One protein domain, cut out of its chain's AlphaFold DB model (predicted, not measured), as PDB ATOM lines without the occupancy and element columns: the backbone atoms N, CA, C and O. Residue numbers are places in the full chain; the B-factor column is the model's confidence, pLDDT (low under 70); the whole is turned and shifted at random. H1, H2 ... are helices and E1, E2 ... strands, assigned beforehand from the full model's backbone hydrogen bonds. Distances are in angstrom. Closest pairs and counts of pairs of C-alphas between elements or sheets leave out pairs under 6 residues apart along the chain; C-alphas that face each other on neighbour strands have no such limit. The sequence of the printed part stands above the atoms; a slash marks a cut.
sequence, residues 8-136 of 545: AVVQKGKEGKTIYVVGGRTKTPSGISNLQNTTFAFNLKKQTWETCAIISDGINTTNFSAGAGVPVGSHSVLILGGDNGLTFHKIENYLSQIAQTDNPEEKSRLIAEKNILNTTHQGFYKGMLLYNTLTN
ATOM      1  N   ALA A   8     253.622 163.022  83.221       92.88
ATOM      2  CA  ALA A   8     254.703 163.016  82.241       92.88
ATOM      3  C   ALA A   8     254.159 163.314  80.838       92.88
ATOM      4  O   ALA A   8     253.237 162.644  80.377       92.88
ATOM      5  N   VAL A   9     254.729 164.307  80.151       94.06
ATOM      6  CA  VAL A   9     254.323 164.712  78.794       94.06
ATOM      7  C   VAL A   9     255.547 165.027  77.949       94.06
ATOM      8  O   VAL A   9     256.459 165.719  78.395       94.06
ATOM      9  N   VAL A  10     255.557 164.574  76.697       94.38
ATOM     10  CA  VAL A  10     256.586 164.957  75.722       94.38
ATOM     11  C   VAL A  10     256.128 166.193  74.955       94.38
ATOM     12  O   VAL A  10     255.045 166.192  74.374       94.38
ATOM     13  N   GLN A  11     256.955 167.240  74.922       94.44
ATOM     14  CA  GLN A  11     256.696 168.464  74.157       94.44
ATOM     15  C   GLN A  11     258.016 169.101  73.689       94.44
ATOM     16  O   GLN A  11     259.084 168.814  74.227       94.44
ATOM     17  N   LYS A  12     257.982 169.960  72.666       89.94
ATOM     18  CA  LYS A  12     259.164 170.710  72.223       89.94
ATOM     19  C   LYS A  12     259.546 171.762  73.272       89.94
ATOM     20  O   LYS A  12     258.746 172.634  73.612       89.94
ATOM     21  N   GLY A  13     260.768 171.679  73.785       84.00
ATOM     22  CA  GLY A  13     261.438 172.729  74.546       84.00
ATOM     23  C   GLY A  13     262.311 173.612  73.649       84.00
ATOM     24  O   GLY A  13     262.322 173.465  72.425       84.00
ATOM     25  N   LYS A  14     263.088 174.515  74.258       82.25
ATOM     26  CA  LYS A  14     263.981 175.449  73.539       82.25
ATOM     27  C   LYS A  14     264.963 174.761  72.588       82.25
ATOM     28  O   LYS A  14     265.308 175.313  71.552       82.25
ATOM     29  N   GLU A  15     265.411 173.563  72.943       82.94
ATOM     30  CA  GLU A  15     266.527 172.883  72.278       82.94
ATOM     31  C   GLU A  15     266.136 171.540  71.641       82.94
ATOM     32  O   GLU A  15     267.005 170.745  71.279       82.94
ATOM     33  N   GLY A  16     264.836 171.268  71.488       85.88
ATOM     34  CA  GLY A  16     264.337 170.038  70.869       85.88
ATOM     35  C   GLY A  16     263.201 169.386  71.648       85.88
ATOM     36  O   GLY A  16     262.513 170.044  72.419       85.88
ATOM     37  N   LYS A  17     262.960 168.091  71.414       92.44
ATOM     38  CA  LYS A  17     261.956 167.327  72.168       92.44
ATOM     39  C   LYS A  17     262.429 167.122  73.609       92.44
ATOM     40  O   LYS A  17     263.552 166.673  73.840       92.44
ATOM     41  N   THR A  18     261.542 167.393  74.553       94.75
ATOM     42  CA  THR A  18     261.819 167.372  75.987       94.75
ATOM     43  C   THR A  18     260.688 166.633  76.697       94.75
ATOM     44  O   THR A  18     259.518 166.791  76.346       94.75
ATOM     45  N   ILE A  19     261.028 165.797  77.679       94.75
ATOM     46  CA  ILE A  19     260.043 165.148  78.550       94.75
ATOM     47  C   ILE A  19     259.837 166.047  79.764       94.75
ATOM     48  O   ILE A  19     260.778 166.284  80.514       94.75
ATOM     49  N   TYR A  20     258.619 166.533  79.963       93.12
ATOM     50  CA  TYR A  20     258.232 167.303  81.138       93.12
ATOM     51  C   TYR A  20     257.585 166.382  82.164       93.12
ATOM     52  O   TYR A  20     256.648 165.658  81.833       93.12
ATOM     53  N   VAL A  21     258.076 166.421  83.400       93.31
ATOM     54  CA  VAL A  21     257.523 165.702  84.551       93.31
ATOM     55  C   VAL A  21     257.016 166.738  85.546       93.31
ATOM     56  O   VAL A  21     257.792 167.513  86.100       93.31
ATOM     57  N   VAL A  22     255.702 166.781  85.733       91.19
ATOM     58  CA  VAL A  22     254.992 167.822  86.476       91.19
ATOM     59  C   VAL A  22     254.416 167.233  87.761       91.19
ATOM     60  O   VAL A  22     253.582 166.323  87.722       91.19
ATOM     61  N   GLY A  23     254.832 167.792  88.896       90.81
ATOM     62  CA  GLY A  23     254.302 167.481  90.216       90.81
ATOM     63  C   GLY A  23     254.626 166.058  90.666       90.81
ATOM     64  O   GLY A  23     255.729 165.550  90.474       90.81
ATOM     65  N   GLY A  24     253.644 165.415  91.286       89.38
ATOM     66  CA  GLY A  24     253.750 164.098  91.893       89.38
ATOM     67  C   GLY A  24     253.668 164.157  93.412       89.38
ATOM     68  O   GLY A  24     253.464 165.208  94.017       89.38
ATOM     69  N   ARG A  25     253.820 162.996  94.038       87.75
ATOM     70  CA  ARG A  25     253.820 162.850  95.490       87.75
ATOM     71  C   ARG A  25     254.963 161.970  95.967       87.75
ATOM     72  O   ARG A  25     255.392 161.041  95.283       87.75
ATOM     73  N   THR A  26     255.396 162.249  97.185       87.44
ATOM     74  CA  THR A  26     256.394 161.486  97.938       87.44
ATOM     75  C   THR A  26     255.794 161.073  99.271       87.44
ATOM     76  O   THR A  26     255.295 161.922 100.006       87.44
ATOM     77  N   LYS A  27     255.832 159.778  99.592       80.88
ATOM     78  CA  LYS A  27     255.342 159.266 100.877       80.88
ATOM     79  C   LYS A  27     256.305 159.675 101.993       80.88
ATOM     80  O   LYS A  27     257.515 159.536 101.825       80.88
ATOM     81  N   THR A  28     255.782 160.164 103.114       80.75
ATOM     82  CA  THR A  28     256.595 160.489 104.295       80.75
ATOM     83  C   THR A  28     256.517 159.371 105.347       80.75
ATOM     84  O   THR A  28     255.601 158.539 105.286       80.75
ATOM     85  N   PRO A  29     257.440 159.334 106.331       77.81
ATOM     86  CA  PRO A  29     257.386 158.369 107.431       77.81
ATOM     87  C   PRO A  29     256.110 158.450 108.281       77.81
ATOM     88  O   PRO A  29     255.711 157.440 108.851       77.81
ATOM     89  N   SER A  30     255.437 159.609 108.337       75.06
ATOM     90  CA  SER A  30     254.172 159.775 109.072       75.06
ATOM     91  C   SER A  30     252.963 159.157 108.360       75.06
ATOM     92  O   SER A  30     251.862 159.162 108.900       75.06
ATOM     93  N   GLY A  31     253.144 158.648 107.136       73.19
ATOM     94  CA  GLY A  31     252.074 158.085 106.310       73.19
ATOM     95  C   GLY A  31     251.315 159.113 105.468       73.19
ATOM     96  O   GLY A  31     250.637 158.706 104.528       73.19
ATOM     97  N   ILE A  32     251.487 160.413 105.734       79.62
ATOM     98  CA  ILE A  32     250.894 161.511 104.956       79.62
ATOM     99  C   ILE A  32     251.818 161.832 103.776       79.62
ATOM    100  O   ILE A  32     253.027 162.004 103.945       79.62
ATOM    101  N   SER A  33     251.296 161.878 102.559       84.56
ATOM    102  CA  SER A  33     252.078 162.175 101.363       84.56
ATOM    103  C   SER A  33     252.397 163.668 101.282       84.56
ATOM    104  O   SER A  33     251.526 164.502 101.478       84.56
ATOM    105  N   ASN A  34     253.621 164.019 100.888       84.25
ATOM    106  CA  ASN A  34     253.939 165.373 100.435       84.25
ATOM    107  C   ASN A  34     253.711 165.457  98.927       84.25
ATOM    108  O   ASN A  34     254.412 164.790  98.158       84.25
ATOM    109  N   LEU A  35     252.747 166.273  98.501       86.69
ATOM    110  CA  LEU A  35     252.593 166.621  97.091       86.69
ATOM    111  C   LEU A  35     253.633 167.672  96.691       86.69
ATOM    112  O   LEU A  35     253.949 168.584  97.452       86.69
ATOM    113  N   GLN A  36     254.145 167.538  95.474       87.56
ATOM    114  CA  GLN A  36     255.215 168.359  94.930       87.56
ATOM    115  C   GLN A  36     254.645 169.425  93.991       87.56
ATOM    116  O   GLN A  36     253.682 169.187  93.264       87.56
ATOM    117  N   ASN A  37     255.263 170.601  93.986       87.75
ATOM    118  CA  ASN A  37     254.955 171.704  93.070       87.75
ATOM    119  C   ASN A  37     256.039 171.880  91.997       87.75
ATOM    120  O   ASN A  37     256.107 172.910  91.335       87.75
ATOM    121  N   THR A  38     256.935 170.914  91.843       90.31
ATOM    122  CA  THR A  38     258.081 171.028  90.945       90.31
ATOM    123  C   THR A  38     257.724 170.610  89.526       90.31
ATOM    124  O   THR A  38     256.890 169.735  89.292       90.31
ATOM    125  N   THR A  39     258.381 171.251  88.566       90.50
ATOM    126  CA  THR A  39     258.358 170.851  87.160       90.50
ATOM    127  C   THR A  39     259.778 170.484  86.779       90.50
ATOM    128  O   THR A  39     260.685 171.291  86.969       90.50
ATOM    129  N   PHE A  40     259.983 169.292  86.243       92.50
ATOM    130  CA  PHE A  40     261.269 168.860  85.710       92.50
ATOM    131  C   PHE A  40     261.180 168.710  84.206       92.50
ATOM    132  O   PHE A  40     260.137 168.333  83.671       92.50
ATOM    133  N   ALA A  41     262.289 168.966  83.531       92.94
ATOM    134  CA  ALA A  41     262.413 168.732  82.110       92.94
ATOM    135  C   ALA A  41     263.655 167.890  81.825       92.94
ATOM    136  O   ALA A  41     264.748 168.184  82.303       92.94
ATOM    137  N   PHE A  42     263.479 166.824  81.052       94.12
ATOM    138  CA  PHE A  42     264.562 165.990  80.552       94.12
ATOM    139  C   PHE A  42     264.739 166.243  79.062       94.12
ATOM    140  O   PHE A  42     263.882 165.891  78.243       94.12
ATOM    141  N   ASN A  43     265.846 166.884  78.704       91.44
ATOM    142  CA  ASN A  43     266.175 167.160  77.315       91.44
ATOM    143  C   ASN A  43     266.675 165.870  76.649       91.44
ATOM    144  O   ASN A  43     267.738 165.367  77.004       91.44
ATOM    145  N   LEU A  44     265.942 165.351  75.658       90.50
ATOM    146  CA  LEU A  44     266.284 164.079  75.006       90.50
ATOM    147  C   LEU A  44     267.591 164.140  74.208       90.50
ATOM    148  O   LEU A  44     268.248 163.118  74.036       90.50
ATOM    149  N   LYS A  45     267.972 165.325  73.719       90.00
ATOM    150  CA  LYS A  45     269.194 165.514  72.931       90.00
ATOM    151  C   LYS A  45     270.427 165.623  73.823       90.00
ATOM    152  O   LYS A  45     271.457 165.045  73.504       90.00
ATOM    153  N   LYS A  46     270.327 166.380  74.919       90.31
ATOM    154  CA  LYS A  46     271.436 166.590  75.865       90.31
ATOM    155  C   LYS A  46     271.529 165.512  76.944       90.31
ATOM    156  O   LYS A  46     272.562 165.410  77.587       90.31
ATOM    157  N   GLN A  47     270.465 164.732  77.139       91.69
ATOM    158  CA  GLN A  47     270.333 163.743  78.213       91.69
ATOM    159  C   GLN A  47     270.525 164.339  79.619       91.69
ATOM    160  O   GLN A  47     271.020 163.684  80.532       91.69
ATOM    161  N   THR A  48     270.106 165.590  79.806       92.12
ATOM    162  CA  THR A  48     270.231 166.324  81.071       92.12
ATOM    163  C   THR A  48     268.867 166.664  81.653       92.12
ATOM    164  O   THR A  48     267.936 167.006  80.918       92.12
ATOM    165  N   TRP A  49     268.779 166.621  82.982       92.25
ATOM    166  CA  TRP A  49     267.640 167.129  83.741       92.25
ATOM    167  C   TRP A  49     267.827 168.607  84.076       92.25
ATOM    168  O   TRP A  49     268.911 169.025  84.476       92.25
ATOM    169  N   GLU A  50     266.749 169.372  83.975       92.00
ATOM    170  CA  GLU A  50     266.670 170.745  84.459       92.00
ATOM    171  C   GLU A  50     265.427 170.927  85.338       92.00
ATOM    172  O   GLU A  50     264.368 170.336  85.096       92.00
ATOM    173  N   THR A  51     265.565 171.746  86.380       91.50
ATOM    174  CA  THR A  51     264.433 172.174  87.204       91.50
ATOM    175  C   THR A  51     263.788 173.384  86.542       91.50
ATOM    176  O   THR A  51     264.428 174.412  86.322       91.50
ATOM    177  N   CYS A  52     262.509 173.256  86.223       90.12
ATOM    178  CA  CYS A  52     261.701 174.297  85.615       90.12
ATOM    179  C   CYS A  52     260.933 175.099  86.675       90.12
ATOM    180  O   CYS A  52     261.096 174.918  87.883       90.12
ATOM    181  N   ALA A  53     260.089 176.021  86.218       85.19
ATOM    182  CA  ALA A  53     259.274 176.849  87.084       85.19
ATOM    183  C   ALA A  53     258.353 176.004  87.968       85.19
ATOM    184  O   ALA A  53     257.737 175.024  87.534       85.19
ATOM    185  N   ILE A  54     258.242 176.446  89.219       88.12
ATOM    186  CA  ILE A  54     257.313 175.888  90.191       88.12
ATOM    187  C   ILE A  54     255.896 176.010  89.629       88.12
ATOM    188  O   ILE A  54     255.520 177.058  89.092       88.12
ATOM    189  N   ILE A  55     255.126 174.931  89.750       84.88
ATOM    190  CA  ILE A  55     253.718 174.876  89.382       84.88
ATOM    191  C   ILE A  55     253.010 175.977  90.145       84.88
ATOM    192  O   ILE A  55     252.953 175.999  91.378       84.88
ATOM    193  N   SER A  56     252.479 176.917  89.383       72.75
ATOM    194  CA  SER A  56     251.741 178.031  89.927       72.75
ATOM    195  C   SER A  56     250.480 178.223  89.126       72.75
ATOM    196  O   SER A  56     250.458 178.150  87.901       72.75
ATOM    197  N   ASP A  57     249.419 178.526  89.845       60.03
ATOM    198  CA  ASP A  57     248.147 178.904  89.268       60.03
ATOM    199  C   ASP A  57     248.094 180.431  88.993       60.03
ATOM    200  O   ASP A  57     247.021 180.998  88.781       60.03
ATOM    201  N   GLY A  58     249.254 181.106  89.024       53.88
ATOM    202  CA  GLY A  58     249.414 182.556  88.890       53.88
ATOM    203  C   GLY A  58     249.117 183.354  90.168       53.88
ATOM    204  O   GLY A  58     249.224 184.580  90.143       53.88
ATOM    205  N   ILE A  59     248.731 182.675  91.256       48.25
ATOM    206  CA  ILE A  59     248.377 183.238  92.569       48.25
ATOM    207  C   ILE A  59     249.257 182.593  93.649       48.25
ATOM    208  O   ILE A  59     249.996 183.280  94.346       48.25
ATOM    209  N   ASN A  60     249.212 181.269  93.762       57.06
ATOM    210  CA  ASN A  60     249.971 180.490  94.730       57.06
ATOM    211  C   ASN A  60     250.825 179.455  94.003       57.06
ATOM    212  O   ASN A  60     250.534 179.046  92.871       57.06
ATOM    213  N   THR A  61     251.888 179.003  94.658       74.75
ATOM    214  CA  THR A  61     252.479 177.719  94.298       74.75
ATOM    215  C   THR A  61     251.440 176.643  94.611       74.75
ATOM    216  O   THR A  61     250.817 176.642  95.672       74.75
ATOM    217  N   THR A  62     251.164 175.782  93.639       73.00
ATOM    218  CA  THR A  62     250.184 174.705  93.777       73.00
ATOM    219  C   THR A  62     250.942 173.394  93.761       73.00
ATOM    220  O   THR A  62     251.679 173.099  92.822       73.00
ATOM    221  N   ASN A  63     250.784 172.622  94.830       83.88
ATOM    222  CA  ASN A  63     251.210 171.233  94.832       83.88
ATOM    223  C   ASN A  63     250.253 170.458  93.935       83.88
ATOM    224  O   ASN A  63     249.064 170.766  93.905       83.88
ATOM    225  N   PHE A  64     250.761 169.494  93.180       84.00
ATOM    226  CA  PHE A  64     249.971 168.862  92.138       84.00
ATOM    227  C   PHE A  64     250.320 167.388  91.996       84.00
ATOM    228  O   PHE A  64     251.493 167.041  91.924       84.00
ATOM    229  N   SER A  65     249.326 166.508  91.909       87.06
ATOM    230  CA  SER A  65     249.529 165.085  91.616       87.06
ATOM    231  C   SER A  65     248.326 164.495  90.881       87.06
ATOM    232  O   SER A  65     247.247 165.072  90.902       87.06
ATOM    233  N   ALA A  66     248.495 163.349  90.219       84.44
ATOM    234  CA  ALA A  66     247.414 162.570  89.605       84.44
ATOM    235  C   ALA A  66     246.551 163.333  88.572       84.44
ATOM    236  O   ALA A  66     245.374 163.027  88.392       84.44
ATOM    237  N   GLY A  67     247.124 164.332  87.894       84.12
ATOM    238  CA  GLY A  67     246.474 165.016  86.775       84.12
ATOM    239  C   GLY A  67     246.627 164.287  85.443       84.12
ATOM    240  O   GLY A  67     247.323 163.278  85.337       84.12
ATOM    241  N   ALA A  68     246.026 164.853  84.401       83.88
ATOM    242  CA  ALA A  68     246.281 164.483  83.015       83.88
ATOM    243  C   ALA A  68     247.082 165.590  82.323       83.88
ATOM    244  O   ALA A  68     246.867 166.771  82.582       83.88
ATOM    245  N   GLY A  69     248.005 165.215  81.440       86.56
ATOM    246  CA  GLY A  69     248.823 166.160  80.690       86.56
ATOM    247  C   GLY A  69     248.721 165.912  79.195       86.56
ATOM    248  O   GLY A  69     248.845 164.774  78.748       86.56
ATOM    249  N   VAL A  70     248.510 166.976  78.425       86.31
ATOM    250  CA  VAL A  70     248.369 166.919  76.968       86.31
ATOM    251  C   VAL A  70     249.294 167.963  76.337       86.31
ATOM    252  O   VAL A  70     249.283 169.124  76.758       86.31
ATOM    253  N   PRO A  71     250.113 167.601  75.335       87.12
ATOM    254  CA  PRO A  71     250.856 168.590  74.569       87.12
ATOM    255  C   PRO A  71     249.880 169.398  73.703       87.12
ATOM    256  O   PRO A  71     249.081 168.834  72.960       87.12
ATOM    257  N   VAL A  72     249.940 170.726  73.794       73.38
ATOM    258  CA  VAL A  72     249.091 171.641  73.020       73.38
ATOM    259  C   VAL A  72     249.971 172.542  72.164       73.38
ATOM    260  O   VAL A  72     250.863 173.230  72.668       73.38
ATOM    261  N   GLY A  73     249.724 172.529  70.854       78.06
ATOM    262  CA  GLY A  73     250.551 173.240  69.881       78.06
ATOM    263  C   GLY A  73     252.022 172.815  69.941       78.06
ATOM    264  O   GLY A  73     252.351 171.696  70.334       78.06
ATOM    265  N   SER A  74     252.915 173.730  69.561       82.62
ATOM    266  CA  SER A  74     254.348 173.427  69.458       82.62
ATOM    267  C   SER A  74     255.121 173.590  70.763       82.62
ATOM    268  O   SER A  74     256.177 172.995  70.888       82.62
ATOM    269  N   HIS A  75     254.665 174.414  71.711       82.50
ATOM    270  CA  HIS A  75     255.480 174.815  72.874       82.50
ATOM    271  C   HIS A  75     254.656 174.978  74.158       82.50
ATOM    272  O   HIS A  75     254.910 175.862  74.983       82.50
ATOM    273  N   SER A  76     253.601 174.182  74.321       82.56
ATOM    274  CA  SER A  76     252.778 174.243  75.529       82.56
ATOM    275  C   SER A  76     252.361 172.865  76.015       82.56
ATOM    276  O   SER A  76     252.096 171.958  75.226       82.56
ATOM    277  N   VAL A  77     252.325 172.708  77.332       87.19
ATOM    278  CA  VAL A  77     251.809 171.520  78.014       87.19
ATOM    279  C   VAL A  77     250.588 171.957  78.804       87.19
ATOM    280  O   VAL A  77     250.683 172.833  79.662       87.19
ATOM    281  N   LEU A  78     249.434 171.382  78.486       82.81
ATOM    282  CA  LEU A  78     248.196 171.605  79.213       82.81
ATOM    283  C   LEU A  78     248.040 170.515  80.264       82.81
ATOM    284  O   LEU A  78     248.048 169.331  79.939       82.81
ATOM    285  N   ILE A  79     247.875 170.929  81.513       84.94
ATOM    286  CA  ILE A  79     247.580 170.054  82.639       84.94
ATOM    287  C   ILE A  79     246.112 170.233  83.022       84.94
ATOM    288  O   ILE A  79     245.642 171.359  83.214       84.94
ATOM    289  N   LEU A  80     245.398 169.113  83.105       79.00
ATOM    290  CA  LEU A  80     243.966 169.017  83.360       79.00
ATOM    291  C   LEU A  80     243.707 168.205  84.631       79.00
ATOM    292  O   LEU A  80     244.234 167.099  84.783       79.00
ATOM    293  N   GLY A  81     242.826 168.706  85.494       74.50
ATOM    294  CA  GLY A  81     242.378 167.952  86.667       74.50
ATOM    295  C   GLY A  81     243.497 167.764  87.693       74.50
ATOM    296  O   GLY A  81     244.389 168.596  87.770       74.50
ATOM    297  N   GLY A  82     243.478 166.659  88.439       80.25
ATOM    298  CA  GLY A  82     244.507 166.301  89.425       80.25
ATOM    299  C   GLY A  82     244.164 166.719  90.849       80.25
ATOM    300  O   GLY A  82     243.071 167.190  91.109       80.25
ATOM    301  N   ASP A  83     245.085 166.520  91.781       81.25
ATOM    302  CA  ASP A  83     244.934 166.736  93.218       81.25
ATOM    303  C   ASP A  83     245.887 167.830  93.702       81.25
ATOM    304  O   ASP A  83     247.065 167.824  93.342       81.25
ATOM    305  N   ASN A  84     245.382 168.753  94.524       77.69
ATOM    306  CA  ASN A  84     246.156 169.851  95.103       77.69
ATOM    307  C   ASN A  84     246.486 169.683  96.599       77.69
ATOM    308  O   ASN A  84     246.999 170.605  97.230       77.69
ATOM    309  N   GLY A  85     246.172 168.524  97.179       79.12
ATOM    310  CA  GLY A  85     246.449 168.150  98.563       79.12
ATOM    311  C   GLY A  85     245.359 168.537  99.562       79.12
ATOM    312  O   GLY A  85     245.401 168.073 100.697       79.12
ATOM    313  N   LEU A  86     244.351 169.338  99.188       76.56
ATOM    314  CA  LEU A  86     243.338 169.820 100.145       76.56
ATOM    315  C   LEU A  86     242.427 168.705 100.668       76.56
ATOM    316  O   LEU A  86     242.189 168.605 101.870       76.56
ATOM    317  N   THR A  87     241.895 167.880  99.766       77.50
ATOM    318  CA  THR A  87     241.015 166.759 100.127       77.50
ATOM    319  C   THR A  87     241.835 165.534 100.505       77.50
ATOM    320  O   THR A  87     241.537 164.866 101.492       77.50
ATOM    321  N   PHE A  88     242.909 165.265  99.766       82.81
ATOM    322  CA  PHE A  88     243.720 164.071  99.961       82.81
ATOM    323  C   PHE A  88     244.465 164.049 101.292       82.81
ATOM    324  O   PHE A  88     244.393 163.042 101.991       82.81
ATOM    325  N   HIS A  89     245.069 165.164 101.722       85.75
ATOM    326  CA  HIS A  89     245.703 165.203 103.043       85.75
ATOM    327  C   HIS A  89     244.684 165.052 104.177       85.75
ATOM    328  O   HIS A  89     245.005 164.464 105.204       85.75
ATOM    329  N   LYS A  90     243.442 165.536 104.013       84.38
ATOM    330  CA  LYS A  90     242.379 165.298 105.006       84.38
ATOM    331  C   LYS A  90     242.059 163.809 105.119       84.38
ATOM    332  O   LYS A  90     241.948 163.303 106.229       84.38
ATOM    333  N   ILE A  91     241.966 163.104 103.992       85.31
ATOM    334  CA  ILE A  91     241.753 161.650 103.977       85.31
ATOM    335  C   ILE A  91     242.939 160.919 104.624       85.31
ATOM    336  O   ILE A  91     242.722 160.038 105.451       85.31
ATOM    337  N   GLU A  92     244.180 161.291 104.301       86.38
ATOM    338  CA  GLU A  92     245.372 160.695 104.924       86.38
ATOM    339  C   GLU A  92     245.447 160.981 106.433       86.38
ATOM    340  O   GLU A  92     245.789 160.084 107.202       86.38
ATOM    341  N   ASN A  93     245.046 162.176 106.877       87.50
ATOM    342  CA  ASN A  93     244.937 162.509 108.298       87.50
ATOM    343  C   ASN A  93     243.898 161.638 109.007       87.50
ATOM    344  O   ASN A  93     244.201 161.084 110.062       87.50
ATOM    345  N   TYR A  94     242.713 161.452 108.419       89.06
ATOM    346  CA  TYR A  94     241.712 160.536 108.969       89.06
ATOM    347  C   TYR A  94     242.243 159.104 109.065       89.06
ATOM    348  O   TYR A  94     242.081 158.460 110.096       89.06
ATOM    349  N   LEU A  95     242.914 158.601 108.023       87.88
ATOM    350  CA  LEU A  95     243.511 157.261 108.043       87.88
ATOM    351  C   LEU A  95     244.575 157.119 109.138       87.88
ATOM    352  O   LEU A  95     244.609 156.095 109.818       87.88
ATOM    353  N   SER A  96     245.403 158.146 109.329       88.06
ATOM    354  CA  SER A  96     246.407 158.189 110.394       88.06
ATOM    355  C   SER A  96     245.759 158.161 111.784       88.06
ATOM    356  O   SER A  96     246.115 157.324 112.612       88.06
ATOM    357  N   GLN A  97     244.734 158.989 112.019       88.62
ATOM    358  CA  GLN A  97     243.999 159.026 113.291       88.62
ATOM    359  C   GLN A  97     243.279 157.700 113.582       88.62
ATOM    360  O   GLN A  97     243.351 157.195 114.701       88.62
ATOM    361  N   ILE A  98     242.652 157.080 112.576       89.50
ATOM    362  CA  ILE A  98     241.992 155.766 112.699       89.50
ATOM    363  C   ILE A  98     242.988 154.671 113.102       89.50
ATOM    364  O   ILE A  98     242.627 153.760 113.848       89.50
ATOM    365  N   ALA A  99     244.222 154.734 112.596       86.69
ATOM    366  CA  ALA A  99     245.264 153.760 112.905       86.69
ATOM    367  C   ALA A  99     245.833 153.921 114.324       86.69
ATOM    368  O   ALA A  99     246.281 152.935 114.899       86.69
ATOM    369  N   GLN A 100     245.809 155.137 114.877       87.69
ATOM    370  CA  GLN A 100     246.326 155.457 116.215       87.69
ATOM    371  C   GLN A 100     245.266 155.366 117.322       87.69
ATOM    372  O   GLN A 100     245.603 155.429 118.500       87.69
ATOM    373  N   THR A 101     243.986 155.259 116.960       90.06
ATOM    374  CA  THR A 101     242.878 155.262 117.919       90.06
ATOM    375  C   THR A 101     242.501 153.843 118.337       90.06
ATOM    376  O   THR A 101     242.033 153.050 117.514       90.06
ATOM    377  N   ASP A 102     242.611 153.568 119.638       90.50
ATOM    378  CA  ASP A 102     242.196 152.297 120.251       90.50
ATOM    379  C   ASP A 102     240.734 152.307 120.746       90.50
ATOM    380  O   ASP A 102     240.159 151.250 121.000       90.50
ATOM    381  N   ASN A 103     240.098 153.484 120.843       94.25
ATOM    382  CA  ASN A 103     238.689 153.621 121.229       94.25
ATOM    383  C   ASN A 103     237.742 153.229 120.063       94.25
ATOM    384  O   ASN A 103     237.760 153.898 119.023       94.25
ATOM    385  N   PRO A 104     236.872 152.207 120.220       90.94
ATOM    386  CA  PRO A 104     235.969 151.740 119.162       90.94
ATOM    387  C   PRO A 104     234.936 152.771 118.676       90.94
ATOM    388  O   PRO A 104     234.626 152.806 117.480       90.94
ATOM    389  N   GLU A 105     234.403 153.611 119.570       91.81
ATOM    390  CA  GLU A 105     233.397 154.625 119.214       91.81
ATOM    391  C   GLU A 105     234.023 155.738 118.374       91.81
ATOM    392  O   GLU A 105     233.531 156.068 117.292       91.81
ATOM    393  N   GLU A 106     235.168 156.253 118.821       90.81
ATOM    394  CA  GLU A 106     235.897 157.304 118.111       90.81
ATOM    395  C   GLU A 106     236.406 156.812 116.751       90.81
ATOM    396  O   GLU A 106     236.287 157.501 115.734       90.81
ATOM    397  N   LYS A 107     236.886 155.566 116.690       92.62
ATOM    398  CA  LYS A 107     237.285 154.929 115.433       92.62
ATOM    399  C   LYS A 107     236.120 154.843 114.445       92.62
ATOM    400  O   LYS A 107     236.301 155.122 113.258       92.62
ATOM    401  N   SER A 108     234.924 154.506 114.926       90.81
ATOM    402  CA  SER A 108     233.710 154.451 114.104       90.81
ATOM    403  C   SER A 108     233.303 155.838 113.593       90.81
ATOM    404  O   SER A 108     232.970 155.978 112.413       90.81
ATOM    405  N   ARG A 109     233.413 156.879 114.433       94.31
ATOM    406  CA  ARG A 109     233.168 158.280 114.049       94.31
ATOM    407  C   ARG A 109     234.118 158.749 112.948       94.31
ATOM    408  O   ARG A 109     233.659 159.231 111.913       94.31
ATOM    409  N   LEU A 110     235.425 158.544 113.117       92.00
ATOM    410  CA  LEU A 110     236.437 158.929 112.126       92.00
ATOM    411  C   LEU A 110     236.245 158.194 110.788       92.00
ATOM    412  O   LEU A 110     236.415 158.787 109.721       92.00
ATOM    413  N   ILE A 111     235.851 156.914 110.817       90.50
ATOM    414  CA  ILE A 111     235.510 156.157 109.602       90.50
ATOM    415  C   ILE A 111     234.295 156.777 108.901       90.50
ATOM    416  O   ILE A 111     234.328 156.928 107.677       90.50
ATOM    417  N   ALA A 112     233.252 157.149 109.648       90.25
ATOM    418  CA  ALA A 112     232.058 157.782 109.097       90.25
ATOM    419  C   ALA A 112     232.380 159.142 108.455       90.25
ATOM    420  O   ALA A 112     232.040 159.355 107.292       90.25
ATOM    421  N   GLU A 113     233.109 160.021 109.150       89.88
ATOM    422  CA  GLU A 113     233.529 161.328 108.621       89.88
ATOM    423  C   GLU A 113     234.400 161.191 107.361       89.88
ATOM    424  O   GLU A 113     234.155 161.849 106.345       89.88
ATOM    425  N   LYS A 114     235.370 160.267 107.376       91.88
ATOM    426  CA  LYS A 114     236.201 159.956 106.206       91.88
ATOM    427  C   LYS A 114     235.359 159.450 105.033       91.88
ATOM    428  O   LYS A 114     235.590 159.863 103.900       91.88
ATOM    429  N   ASN A 115     234.395 158.558 105.275       88.31
ATOM    430  CA  ASN A 115     233.525 158.019 104.225       88.31
ATOM    431  C   ASN A 115     232.603 159.098 103.639       88.31
ATOM    432  O   ASN A 115     232.419 159.129 102.421       88.31
ATOM    433  N   ILE A 116     232.089 160.014 104.467       87.25
ATOM    434  CA  ILE A 116     231.355 161.195 103.999       87.25
ATOM    435  C   ILE A 116     232.264 162.016 103.087       87.25
ATOM    436  O   ILE A 116     231.897 162.276 101.946       87.25
ATOM    437  N   LEU A 117     233.481 162.358 103.518       83.25
ATOM    438  CA  LEU A 117     234.405 163.133 102.688       83.25
ATOM    439  C   LEU A 117     234.721 162.417 101.362       83.25
ATOM    440  O   LEU A 117     234.729 163.058 100.316       83.25
ATOM    441  N   ASN A 118     234.909 161.096 101.392       80.56
ATOM    442  CA  ASN A 118     235.221 160.276 100.218       80.56
ATOM    443  C   ASN A 118     234.050 160.147  99.222       80.56
ATOM    444  O   ASN A 118     234.273 159.860  98.053       80.56
ATOM    445  N   THR A 119     232.809 160.360  99.667       79.88
ATOM    446  CA  THR A 119     231.604 160.260  98.819       79.88
ATOM    447  C   THR A 119     231.016 161.617  98.434       79.88
ATOM    448  O   THR A 119     230.357 161.727  97.404       79.88
ATOM    449  N   THR A 120     231.271 162.660  99.225       73.62
ATOM    450  CA  THR A 120     230.692 164.004  99.042       73.62
ATOM    451  C   THR A 120     231.667 165.033  98.472       73.62
ATOM    452  O   THR A 120     231.234 166.120  98.074       73.62
ATOM    453  N   HIS A 121     232.974 164.740  98.397       68.44
ATOM    454  CA  HIS A 121     233.914 165.680  97.787       68.44
ATOM    455  C   HIS A 121     233.557 165.924  96.312       68.44
ATOM    456  O   HIS A 121     233.323 164.999  95.539       68.44
ATOM    457  N   GLN A 122     233.558 167.188  95.879       54.38
ATOM    458  CA  GLN A 122     233.146 167.576  94.519       54.38
ATOM    459  C   GLN A 122     234.176 167.237  93.413       54.38
ATOM    460  O   GLN A 122     234.168 167.856  92.342       54.38
ATOM    461  N   GLY A 123     235.056 166.261  93.653       55.91
ATOM    462  CA  GLY A 123     236.194 165.896  92.805       55.91
ATOM    463  C   GLY A 123     237.513 166.567  93.209       55.91
ATOM    464  O   GLY A 123     237.551 167.417  94.099       55.91
ATOM    465  N   PHE A 124     238.603 166.142  92.572       63.03
ATOM    466  CA  PHE A 124     239.943 166.710  92.751       63.03
ATOM    467  C   PHE A 124     240.107 168.018  91.933       63.03
ATOM    468  O   PHE A 124     239.226 168.361  91.139       63.03
ATOM    469  N   TYR A 125     241.168 168.797  92.182       67.19
ATOM    470  CA  TYR A 125     241.469 170.106  91.572       67.19
ATOM    471  C   TYR A 125     241.074 170.201  90.086       67.19
ATOM    472  O   TYR A 125     241.611 169.504  89.236       67.19
ATOM    473  N   LYS A 126     240.142 171.106  89.756       63.62
ATOM    474  CA  LYS A 126     239.584 171.286  88.395       63.62
ATOM    475  C   LYS A 126     240.284 172.379  87.580       63.62
ATOM    476  O   LYS A 126     239.725 172.890  86.613       63.62
ATOM    477  N   GLY A 127     241.471 172.814  88.002       63.59
ATOM    478  CA  GLY A 127     242.199 173.861  87.294       63.59
ATOM    479  C   GLY A 127     242.773 173.361  85.970       63.59
ATOM    480  O   GLY A 127     243.180 172.209  85.846       63.59
ATOM    481  N   MET A 128     242.824 174.261  84.989       71.38
ATOM    482  CA  MET A 128     243.548 174.065  83.737       71.38
ATOM    483  C   MET A 128     244.790 174.942  83.752       71.38
ATOM    484  O   MET A 128     244.695 176.172  83.659       71.38
ATOM    485  N   LEU A 129     245.943 174.300  83.901       78.50
ATOM    486  CA  LEU A 129     247.233 174.969  83.969       78.50
ATOM    487  C   LEU A 129     247.965 174.763  82.649       78.50
ATOM    488  O   LEU A 129     248.170 173.635  82.209       78.50
ATOM    489  N   LEU A 130     248.351 175.859  82.012       80.31
ATOM    490  CA  LEU A 130     249.147 175.842  80.799       80.31
ATOM    491  C   LEU A 130     250.592 176.166  81.165       80.31
ATOM    492  O   LEU A 130     250.878 177.229  81.709       80.31
ATOM    493  N   TYR A 131     251.505 175.262  80.847       84.62
ATOM    494  CA  TYR A 131     252.936 175.486  80.976       84.62
ATOM    495  C   TYR A 131     253.541 175.796  79.611       84.62
ATOM    496  O   TYR A 131     253.445 174.993  78.681       84.62
ATOM    497  N   ASN A 132     254.168 176.962  79.482       82.44
ATOM    498  CA  ASN A 132     254.878 177.356  78.272       82.44
ATOM    499  C   ASN A 132     256.339 176.893  78.344       82.44
ATOM    500  O   ASN A 132     257.104 177.335  79.204       82.44
ATOM    501  N   THR A 133     256.734 176.037  77.402       86.31
ATOM    502  CA  THR A 133     258.047 175.379  77.389       86.31
ATOM    503  C   THR A 133     259.192 176.292  76.936       86.31
ATOM    504  O   THR A 133     260.355 176.001  77.212       86.31
ATOM    505  N   LEU A 134     258.889 177.410  76.264       83.06
ATOM    506  CA  LEU A 134     259.874 178.414  75.850       83.06
ATOM    507  C   LEU A 134     260.114 179.451  76.943       83.06
ATOM    508  O   LEU A 134     261.256 179.811  77.222       83.06
ATOM    509  N   THR A 135     259.046 179.953  77.557       80.31
ATOM    510  CA  THR A 135     259.152 181.007  78.573       80.31
ATOM    511  C   THR A 135     259.356 180.456  79.978       80.31
ATOM    512  O   THR A 135     259.723 181.232  80.856       80.31
ATOM    513  N   ASN A 136     259.174 179.142  80.180       84.19
ATOM    514  CA  ASN A 136     259.251 178.475  81.479       84.19
ATOM    515  C   ASN A 136     258.282 179.117  82.491       84.19
ATOM    516  O   ASN A 136     258.678 179.543  83.573       84.19
TER     517      ASN A 136
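What this domain is: This is residues 8 to 136 of the 545 residues of the protein "MFS domain-containing protein" of Hucho hucho (huchen) (UniProt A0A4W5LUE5). Two small antiparallel sheets, E1 E2 E5 E6 and E7 E8 E9, lie partly face to face as a sandwich at one end of an elongated model, and a long helical hairpin, H1 and H2, sticks out at the other end. The short hairpin E3 and E4 extends from the first sheet toward H1. The printed part has 129 residues, with the order E1 E2 E3 E4 E5 E6 E7 E8 H1 H2 E9, and the class is mixed, helices and strands. It is loose, with a radius of gyration of the C-alphas of 18.2 A, and spans 60 by 29 by 22 A.

Where its parts are: E1, residues 8 to 13, begins at C-alpha 8 (254.703, 163.016, 82.241) and is 14.1 A long. E2, residues 16 to 22, is 18.3 A long. The short strands E3, residues 25 to 27, and E4, residues 33 to 35, follow. Then come E5, residues 39 to 43, E6, residues 48 to 51, E7, residues 68 to 72, and E8, residues 76 to 80. H1, residues 86 to 100, is 21.8 A long, and H2, residues 104 to 120, is 24.1 A long, beginning at C-alpha 104 (235.969, 151.740, 119.162). E9, residues 128 to 132, ends at C-alpha 132 (254.878, 177.356, 78.272).

How they stand to each other: The strongly twisted sheet E1 E2 E5 E6 has E1 and E6 as edge strands. In the hairpin E1 and E2, N 9 and O 20 are 2.9 A apart; between E2 and E5, N 21 and O 40 are 2.8 A apart; in the hairpin E5 and E6, N 41 and O 50 are 2.9 A apart. E2 runs on into E3 at 48 degrees, and in the hairpin E3 and E4, N 34 and O 26 are 2.8 A apart. In the second sheet, E7 E8 E9, N 70 and O 78 are within hydrogen-bond range at 2.8 A in the hairpin E7 and E8, and N 79 and O 129 are within hydrogen-bond range at 2.8 A between the antiparallel neighbours E8 and E9. The two sheets form a sandwich, two sheets face to face, with best planes 30 degrees apart; the closest C-alphas of E1 and E7 are those of Gln 11 and Pro 71, 5.9 A. The closest C-alphas of E4 and H1 are those of Ser 33 and His 89, 7.3 A. H1 and H2 touch, closest at the C-alphas of Ile 98 and Lys 107, 5.5 A, with a shallow tilt of 18 degrees, opposite ways. H1 and H2 are not on either sheet of the sandwich. Every O i to N i+4 pair is within hydrogen-bond range in H2, and 10 of 11 in H1.

The domain as a whole: The C-alphas of Glu 15 and Glu 105, the two farthest apart, are 60.3 A apart. The printed part has no cut. The link from E6 to E7, residues 52 to 67, is long. The mean pLDDT of the printed part is 83.7, and residues 57 to 60 and 121 to 127 are under 70.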